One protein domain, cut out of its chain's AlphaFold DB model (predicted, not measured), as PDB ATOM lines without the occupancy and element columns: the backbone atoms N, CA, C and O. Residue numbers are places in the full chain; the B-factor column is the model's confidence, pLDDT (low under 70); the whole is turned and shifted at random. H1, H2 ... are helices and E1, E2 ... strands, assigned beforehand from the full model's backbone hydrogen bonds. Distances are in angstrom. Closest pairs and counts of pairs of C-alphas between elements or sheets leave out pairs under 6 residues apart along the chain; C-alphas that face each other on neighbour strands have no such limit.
ATOM      1  N   VAL A   2     -42.510 -35.236 150.010       94.88
ATOM      2  CA  VAL A   2     -42.631 -36.611 149.506       94.88
ATOM      3  C   VAL A   2     -43.878 -36.751 148.639       94.88
ATOM      4  O   VAL A   2     -44.955 -36.253 148.982       94.88
ATOM      5  N   TYR A   3     -43.713 -37.449 147.520       96.25
ATOM      6  CA  TYR A   3     -44.759 -37.796 146.565       96.25
ATOM      7  C   TYR A   3     -44.764 -39.316 146.371       96.25
ATOM      8  O   TYR A   3     -43.721 -39.947 146.533       96.25
ATOM      9  N   ASP A   4     -45.914 -39.901 146.036       96.25
ATOM     10  CA  ASP A   4     -45.968 -41.296 145.584       96.25
ATOM     11  C   ASP A   4     -45.483 -41.423 144.125       96.25
ATOM     12  O   ASP A   4     -45.328 -40.433 143.406       96.25
ATOM     13  N   GLU A   5     -45.301 -42.661 143.662       95.12
ATOM     14  CA  GLU A   5     -44.921 -43.014 142.280       95.12
ATOM     15  C   GLU A   5     -45.854 -42.422 141.203       95.12
ATOM     16  O   GLU A   5     -45.525 -42.385 140.017       95.12
ATOM     17  N   ARG A   6     -47.044 -41.966 141.604       97.50
ATOM     18  CA  ARG A   6     -48.106 -41.433 140.746       97.50
ATOM     19  C   ARG A   6     -48.171 -39.899 140.805       97.50
ATOM     20  O   ARG A   6     -49.068 -39.309 140.204       97.50
ATOM     21  N   GLY A   7     -47.248 -39.256 141.527       96.50
ATOM     22  CA  GLY A   7     -47.165 -37.807 141.712       96.50
ATOM     23  C   GLY A   7     -48.142 -37.228 142.744       96.50
ATOM     24  O   GLY A   7     -48.259 -36.005 142.848       96.50
ATOM     25  N   ASN A   8     -48.853 -38.054 143.517       96.75
ATOM     26  CA  ASN A   8     -49.701 -37.576 144.608       96.75
ATOM     27  C   ASN A   8     -48.820 -37.127 145.778       96.75
ATOM     28  O   ASN A   8     -47.945 -37.861 146.225       96.75
ATOM     29  N   PHE A   9     -49.074 -35.936 146.314       95.81
ATOM     30  CA  PHE A   9     -48.375 -35.442 147.500       95.81
ATOM     31  C   PHE A   9     -48.764 -36.262 148.742       95.81
ATOM     32  O   PHE A   9     -49.928 -36.252 149.147       95.81
ATOM     33  N   VAL A  10     -47.784 -36.938 149.348       96.31
ATOM     34  CA  VAL A  10     -47.959 -37.753 150.564       96.31
ATOM     35  C   VAL A  10     -47.820 -36.879 151.809       96.31
ATOM     36  O   VAL A  10     -48.664 -36.930 152.702       96.31
ATOM     37  N   GLY A  11     -46.783 -36.038 151.850       96.75
ATOM     38  CA  GLY A  11     -46.515 -35.163 152.985       96.75
ATOM     39  C   GLY A  11     -45.221 -34.360 152.862       96.75
ATOM     40  O   GLY A  11     -44.432 -34.496 151.924       96.75
ATOM     41  N   ASP A  12     -45.006 -33.486 153.833       95.94
ATOM     42  CA  ASP A  12     -43.830 -32.641 153.995       95.94
ATOM     43  C   ASP A  12     -43.316 -32.681 155.440       95.94
ATOM     44  O   ASP A  12     -44.008 -33.116 156.359       95.94
ATOM     45  N   LEU A  13     -42.058 -32.277 155.603       95.00
ATOM     46  CA  LEU A  13     -41.330 -32.159 156.861       95.00
ATOM     47  C   LEU A  13     -40.364 -30.982 156.706       95.00
ATOM     48  O   LEU A  13     -39.680 -30.883 155.682       95.00
ATOM     49  N   HIS A  14     -40.295 -30.109 157.706       93.19
ATOM     50  CA  HIS A  14     -39.300 -29.051 157.794       93.19
ATOM     51  C   HIS A  14     -38.047 -29.612 158.462       93.19
ATOM     52  O   HIS A  14     -37.918 -29.614 159.687       93.19
ATOM     53  N   TRP A  15     -37.114 -30.102 157.646       91.50
ATOM     54  CA  TRP A  15     -35.821 -30.561 158.139       91.50
ATOM     55  C   TRP A  15     -35.022 -29.385 158.718       91.50
ATOM     56  O   TRP A  15     -34.898 -28.338 158.085       91.50
ATOM     57  N   GLN A  16     -34.531 -29.555 159.947       87.94
ATOM     58  CA  GLN A  16     -33.762 -28.548 160.696       87.94
ATOM     59  C   GLN A  16     -32.398 -29.077 161.166       87.94
ATOM     60  O   GLN A  16     -31.679 -28.362 161.859       87.94
ATOM     61  N   ARG A  17     -32.045 -30.326 160.834       86.75
ATOM     62  CA  ARG A  17     -30.698 -30.848 161.084       86.75
ATOM     63  C   ARG A  17     -29.794 -30.418 159.932       86.75
ATOM     64  O   ARG A  17     -30.224 -30.408 158.784       86.75
ATOM     65  N   GLU A  18     -28.545 -30.101 160.245       89.88
ATOM     66  CA  GLU A  18     -27.522 -29.745 159.249       89.88
ATOM     67  C   GLU A  18     -26.976 -30.975 158.505       89.88
ATOM     68  O   GLU A  18     -26.366 -30.840 157.449       89.88
ATOM     69  N   LYS A  19     -27.223 -32.181 159.035       88.81
ATOM     70  CA  LYS A  19     -26.914 -33.446 158.369       88.81
ATOM     71  C   LYS A  19     -27.975 -33.767 157.309       88.81
ATOM     72  O   LYS A  19     -29.169 -33.677 157.601       88.81
ATOM     73  N   ASP A  20     -27.540 -34.191 156.124       90.75
ATOM     74  CA  ASP A  20     -28.397 -34.891 155.159       90.75
ATOM     75  C   ASP A  20     -28.937 -36.212 155.767       90.75
ATOM     76  O   ASP A  20     -28.435 -36.696 156.785       90.75
ATOM     77  N   PHE A  21     -29.989 -36.777 155.172       93.56
ATOM     78  CA  PHE A  21     -30.584 -38.039 155.632       93.56
ATOM     79  C   PHE A  21     -29.660 -39.231 155.352       93.56
ATOM     80  O   PHE A  21     -29.112 -39.337 154.255       93.56
ATOM     81  N   ASP A  22     -29.539 -40.151 156.312       93.75
ATOM     82  CA  ASP A  22     -28.862 -41.435 156.098       93.75
ATOM     83  C   ASP A  22     -29.773 -42.425 155.352       93.75
ATOM     84  O   ASP A  22     -30.997 -42.425 155.524       93.75
ATOM     85  N   GLU A  23     -29.175 -43.325 154.569       95.75
ATOM     86  CA  GLU A  23     -29.906 -44.443 153.970       95.75
ATOM     87  C   GLU A  23     -30.494 -45.346 155.062       95.75
ATOM     88  O   GLU A  23     -29.821 -45.741 156.015       95.75
ATOM     89  N   GLY A  24     -31.782 -45.654 154.936       96.25
ATOM     90  CA  GLY A  24     -32.546 -46.391 155.932       96.25
ATOM     91  C   GLY A  24     -33.141 -45.544 157.065       96.25
ATOM     92  O   GLY A  24     -33.894 -46.119 157.856       96.25
ATOM     93  N   GLU A  25     -32.884 -44.227 157.165       95.56
ATOM     94  CA  GLU A  25     -33.492 -43.393 158.221       95.56
ATOM     95  C   GLU A  25     -35.027 -43.350 158.074       95.56
ATOM     96  O   GLU A  25     -35.568 -42.992 157.024       95.56
ATOM     97  N   GLU A  26     -35.750 -43.700 159.143       96.19
ATOM     98  CA  GLU A  26     -37.207 -43.556 159.211       96.19
ATOM     99  C   GLU A  26     -37.604 -42.120 159.575       96.19
ATOM    100  O   GLU A  26     -37.318 -41.609 160.661       96.19
ATOM    101  N   VAL A  27     -38.321 -41.470 158.662       95.44
ATOM    102  CA  VAL A  27     -38.662 -40.050 158.714       95.44
ATOM    103  C   VAL A  27     -40.180 -39.890 158.770       95.44
ATOM    104  O   VAL A  27     -40.897 -40.224 157.825       95.44
ATOM    105  N   GLN A  28     -40.703 -39.351 159.875       96.44
ATOM    106  CA  GLN A  28     -42.132 -39.050 159.997       96.44
ATOM    107  C   GLN A  28     -42.473 -37.682 159.389       96.44
ATOM    108  O   GLN A  28     -41.884 -36.662 159.745       96.44
ATOM    109  N   LEU A  29     -43.465 -37.657 158.499       96.38
ATOM    110  CA  LEU A  29     -43.935 -36.447 157.824       96.38
ATOM    111  C   LEU A  29     -44.926 -35.665 158.704       96.38
ATOM    112  O   LEU A  29     -45.874 -36.233 159.253       96.38
ATOM    113  N   GLU A  30     -44.746 -34.341 158.796       95.62
ATOM    114  CA  GLU A  30     -45.612 -33.421 159.557       95.62
ATOM    115  C   GLU A  30     -47.059 -33.470 159.059       95.62
ATOM    116  O   GLU A  30     -48.014 -33.419 159.842       95.62
ATOM    117  N   ARG A  31     -47.231 -33.582 157.738       93.75
ATOM    118  CA  ARG A  31     -48.529 -33.825 157.112       93.75
ATOM    119  C   ARG A  31     -48.749 -35.312 156.879       93.75
ATOM    120  O   ARG A  31     -47.927 -35.997 156.287       93.75
ATOM    121  N   GLY A  32     -49.909 -35.782 157.332       85.94
ATOM    122  CA  GLY A  32     -50.347 -37.173 157.218       85.94
ATOM    123  C   GLY A  32     -49.901 -38.070 158.374       85.94
ATOM    124  O   GLY A  32     -50.589 -39.046 158.651       85.94
ATOM    125  N   GLY A  33     -48.802 -37.747 159.070       92.31
ATOM    126  CA  GLY A  33     -48.230 -38.608 160.115       92.31
ATOM    127  C   GLY A  33     -47.625 -39.911 159.576       92.31
ATOM    128  O   GLY A  33     -47.266 -40.791 160.359       92.31
ATOM    129  N   VAL A  34     -47.524 -40.029 158.247       96.38
ATOM    130  CA  VAL A  34     -46.917 -41.153 157.534       96.38
ATOM    131  C   VAL A  34     -45.429 -41.191 157.869       96.38
ATOM    132  O   VAL A  34     -44.756 -40.162 157.814       96.38
ATOM    133  N   ILE A  35     -44.932 -42.374 158.217       96.38
ATOM    134  CA  ILE A  35     -43.500 -42.651 158.319       96.38
ATOM    135  C   ILE A  35     -43.050 -43.138 156.944       96.38
ATOM    136  O   ILE A  35     -43.700 -44.004 156.356       96.38
ATOM    137  N   VAL A  36     -41.974 -42.559 156.424       96.25
ATOM    138  CA  VAL A  36     -41.316 -43.001 155.192       96.25
ATOM    139  C   VAL A  36     -39.872 -43.353 155.512       96.25
ATOM    140  O   VAL A  36     -39.230 -42.654 156.289       96.25
ATOM    141  N   GLN A  37     -39.361 -44.429 154.927       97.38
ATOM    142  CA  GLN A  37     -37.943 -44.755 155.019       97.38
ATOM    143  C   GLN A  37     -37.193 -44.047 153.890       97.38
ATOM    144  O   GLN A  37     -37.644 -44.058 152.741       97.38
ATOM    145  N   VAL A  38     -36.072 -43.407 154.214       95.94
ATOM    146  CA  VAL A  38     -35.166 -42.838 153.215       95.94
ATOM    147  C   VAL A  38     -34.369 -43.968 152.563       95.94
ATOM    148  O   VAL A  38     -33.882 -44.871 153.238       95.94
ATOM    149  N   MET A  39     -34.262 -43.919 151.239       94.62
ATOM    150  CA  MET A  39     -33.488 -44.846 150.407       94.62
ATOM    151  C   MET A  39     -32.272 -44.115 149.814       94.62
ATOM    152  O   MET A  39     -32.069 -42.933 150.092       94.62
ATOM    153  N   GLU A  40     -31.504 -44.803 148.966       95.75
ATOM    154  CA  GLU A  40     -30.415 -44.237 148.156       95.75
ATOM    155  C   GLU A  40     -30.764 -42.865 147.545       95.75
ATOM    156  O   GLU A  40     -31.853 -42.643 146.996       95.75
ATOM    157  N   CYS A  41     -29.822 -41.921 147.621       93.00
ATOM    158  CA  CYS A  41     -30.019 -40.554 147.144       93.00
ATOM    159  C   CYS A  41     -29.878 -40.452 145.613       93.00
ATOM    160  O   CYS A  41     -28.844 -40.042 145.087       93.00
ATOM    161  N   VAL A  42     -30.961 -40.756 144.890       95.06
ATOM    162  CA  VAL A  42     -31.031 -40.705 143.410       95.06
ATOM    163  C   VAL A  42     -30.717 -39.309 142.825       95.06
ATOM    164  O   VAL A  42     -30.366 -39.187 141.651       95.06
ATOM    165  N   GLY A  43     -30.823 -38.235 143.615       94.06
ATOM    166  CA  GLY A  43     -30.352 -36.907 143.215       94.06
ATOM    167  C   GLY A  43     -30.810 -35.758 144.118       94.06
ATOM    168  O   GLY A  43     -31.865 -35.811 144.749       94.06
ATOM    169  N   ARG A  44     -30.026 -34.671 144.135       93.19
ATOM    170  CA  ARG A  44     -30.279 -33.448 144.916       93.19
ATOM    171  C   ARG A  44     -30.732 -32.303 144.007       93.19
ATOM    172  O   ARG A  44     -30.018 -31.927 143.080       93.19
ATOM    173  N   GLN A  45     -31.883 -31.701 144.308       93.31
ATOM    174  CA  GLN A  45     -32.331 -30.445 143.697       93.31
ATOM    175  C   GLN A  45     -32.424 -29.355 144.765       93.31
ATOM    176  O   GLN A  45     -33.261 -29.423 145.662       93.31
ATOM    177  N   GLU A  46     -31.592 -28.325 144.639       92.31
ATOM    178  CA  GLU A  46     -31.595 -27.171 145.535       92.31
ATOM    179  C   GLU A  46     -32.327 -25.988 144.882       92.31
ATOM    180  O   GLU A  46     -32.147 -25.708 143.695       92.31
ATOM    181  N   GLN A  47     -33.191 -25.306 145.638       93.69
ATOM    182  CA  GLN A  47     -33.970 -24.168 145.149       93.69
ATOM    183  C   GLN A  47     -33.870 -23.001 146.130       93.69
ATOM    184  O   GLN A  47     -34.455 -23.048 147.211       93.69
ATOM    185  N   ASP A  48     -33.194 -21.921 145.727       94.12
ATOM    186  CA  ASP A  48     -33.181 -20.701 146.530       94.12
ATOM    187  C   ASP A  48     -34.586 -20.079 146.616       94.12
ATOM    188  O   ASP A  48     -35.226 -19.746 145.612       94.12
ATOM    189  N   LEU A  49     -35.058 -19.902 147.850       92.88
ATOM    190  CA  LEU A  49     -36.306 -19.216 148.175       92.88
ATOM    191  C   LEU A  49     -36.065 -17.808 148.740       92.88
ATOM    192  O   LEU A  49     -37.037 -17.080 148.977       92.88
ATOM    193  N   SER A  50     -34.805 -17.396 148.924       93.69
ATOM    194  CA  SER A  50     -34.421 -16.100 149.492       93.69
ATOM    195  C   SER A  50     -35.057 -14.961 148.714       93.69
ATOM    196  O   SER A  50     -35.756 -14.147 149.310       93.69
ATOM    197  N   GLU A  51     -34.966 -14.958 147.377       93.12
ATOM    198  CA  GLU A  51     -35.647 -13.956 146.545       93.12
ATOM    199  C   GLU A  51     -37.159 -13.841 146.826       93.12
ATOM    200  O   GLU A  51     -37.722 -12.745 146.766       93.12
ATOM    201  N   LEU A  52     -37.854 -14.951 147.100       94.75
ATOM    202  CA  LEU A  52     -39.300 -14.960 147.349       94.75
ATOM    203  C   LEU A  52     -39.642 -14.471 148.758       94.75
ATOM    204  O   LEU A  52     -40.623 -13.737 148.927       94.75
ATOM    205  N   LEU A  53     -38.834 -14.834 149.756       94.50
ATOM    206  CA  LEU A  53     -38.940 -14.309 151.118       94.50
ATOM    207  C   LEU A  53     -38.665 -12.804 151.141       94.50
ATOM    208  O   LEU A  53     -39.430 -12.048 151.737       94.50
ATOM    209  N   ASP A  54     -37.653 -12.363 150.407       95.81
ATOM    210  CA  ASP A  54     -37.207 -10.980 150.310       95.81
ATOM    211  C   ASP A  54     -38.243 -10.100 149.578       95.81
ATOM    212  O   ASP A  54     -38.639  -9.037 150.065       95.81
ATOM    213  N   LYS A  55     -38.819 -10.593 148.469       96.62
ATOM    214  CA  LYS A  55     -39.970  -9.958 147.792       96.62
ATOM    215  C   LYS A  55     -41.198  -9.886 148.708       96.62
ATOM    216  O   LYS A  55     -41.868  -8.852 148.744       96.62
ATOM    217  N   ARG A  56     -41.484 -10.937 149.489       95.31
ATOM    218  CA  ARG A  56     -42.589 -10.970 150.470       95.31
ATOM    219  C   ARG A  56     -42.348 -10.015 151.646       95.31
ATOM    220  O   ARG A  56     -43.296  -9.369 152.092       95.31
ATOM    221  N   ALA A  57     -41.111  -9.885 152.123       95.69
ATOM    222  CA  ALA A  57     -40.721  -8.950 153.175       95.69
ATOM    223  C   ALA A  57     -40.879  -7.498 152.703       95.69
ATOM    224  O   ALA A  57     -41.590  -6.724 153.344       95.69
ATOM    225  N   LYS A  58     -40.339  -7.169 151.524       96.25
ATOM    226  CA  LYS A  58     -40.466  -5.850 150.880       96.25
ATOM    227  C   LYS A  58     -41.928  -5.503 150.561       96.25
ATOM    228  O   LYS A  58     -42.337  -4.352 150.710       96.25
ATOM    229  N   GLU A  59     -42.769  -6.480 150.202       95.88
ATOM    230  CA  GLU A  59     -44.214  -6.245 150.057       95.88
ATOM    231  C   GLU A  59     -44.916  -6.021 151.409       95.88
ATOM    232  O   GLU A  59     -45.748  -5.118 151.528       95.88
ATOM    233  N   LYS A  60     -44.584  -6.804 152.445       96.44
ATOM    234  CA  LYS A  60     -45.122  -6.655 153.809       96.44
ATOM    235  C   LYS A  60     -44.773  -5.282 154.386       96.44
ATOM    236  O   LYS A  60     -45.664  -4.599 154.892       96.44
ATOM    237  N   GLU A  61     -43.525  -4.847 154.231       95.38
ATOM    238  CA  GLU A  61     -43.059  -3.507 154.583       95.38
ATOM    239  C   GLU A  61     -43.811  -2.433 153.786       95.38
ATOM    240  O   GLU A  61     -44.391  -1.527 154.379       95.38
ATOM    241  N   GLN A  62     -43.911  -2.555 152.455       96.06
ATOM    242  CA  GLN A  62     -44.647  -1.587 151.634       96.06
ATOM    243  C   GLN A  62     -46.130  -1.495 152.037       96.06
ATOM    244  O   GLN A  62     -46.698  -0.399 152.075       96.06
ATOM    245  N   ARG A  63     -46.775  -2.621 152.367       93.81
ATOM    246  CA  ARG A  63     -48.145  -2.649 152.906       93.81
ATOM    247  C   ARG A  63     -48.211  -1.951 154.268       93.81
ATOM    248  O   ARG A  63     -49.108  -1.135 154.470       93.81
ATOM    249  N   GLN A  64     -47.258  -2.193 155.168       94.75
ATOM    250  CA  GLN A  64     -47.187  -1.545 156.482       94.75
ATOM    251  C   GLN A  64     -46.935  -0.031 156.373       94.75
ATOM    252  O   GLN A  64     -47.604   0.753 157.045       94.75
ATOM    253  N   ALA A  65     -46.056   0.403 155.467       93.31
ATOM    254  CA  ALA A  65     -45.817   1.807 155.142       93.31
ATOM    255  C   ALA A  65     -47.070   2.477 154.554       93.31
ATOM    256  O   ALA A  65     -47.416   3.586 154.955       93.31
TER     257      ALA A  65
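AT A GLANCE: This is residues 2 to 65 of the 958 residues of the protein "DUF2439 domain-containing protein" of Chaetomium globosum (strain ATCC 6205 / CBS 148.51 / DSM 1962 / NBRC 6347 / NRRL 1970) (UniProt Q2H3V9). With little regular structure, this is a small body, mostly loops around the short hairpin E2-E3, from which residues 42 to 65 stick out as an arm ending in helix H1. The 64 printed residues hold E1, E2, E3 and H1 in that order, a mixed class with 25 residues in named elements; E2 and E3 are antiparallel. The whole is only just extended, close to loose, with a radius of gyration of the C-alphas of 16.4 A and spans of 49 by 24 by 21 A.

HOW THE PARTS SIT: Start at residues 2 to 3, paired antiparallel with E1, residues 9 to 11, which pairs with no named strand. Further on, E2, residues 26 to 28, and E3, residues 35 to 37, form a hairpin at 150 degrees; look for N 27 and O 36, 2.8 A apart. H1, residues 50 to 65, is apart from E1 and E2; its O i to N i+4 pairs are all within hydrogen-bond range.

IN THESE COORDINATES: Find C-alpha 9 at (-48.375, -35.442, 147.500), where E1 begins; E1 spans 5.8 A, E2 6.7 A and E3 6.8 A. H1 runs 22.0 A to C-alpha 65 at (-45.817, 1.807, 155.142).

THE WHOLE: The C-alphas of Gly 24 and Ala 65, the two farthest apart, are 50.0 A apart. The links E1 to E2 and E3 to H1 are long. The printed part has no cut, and no printed residue is under 70 in pLDDT.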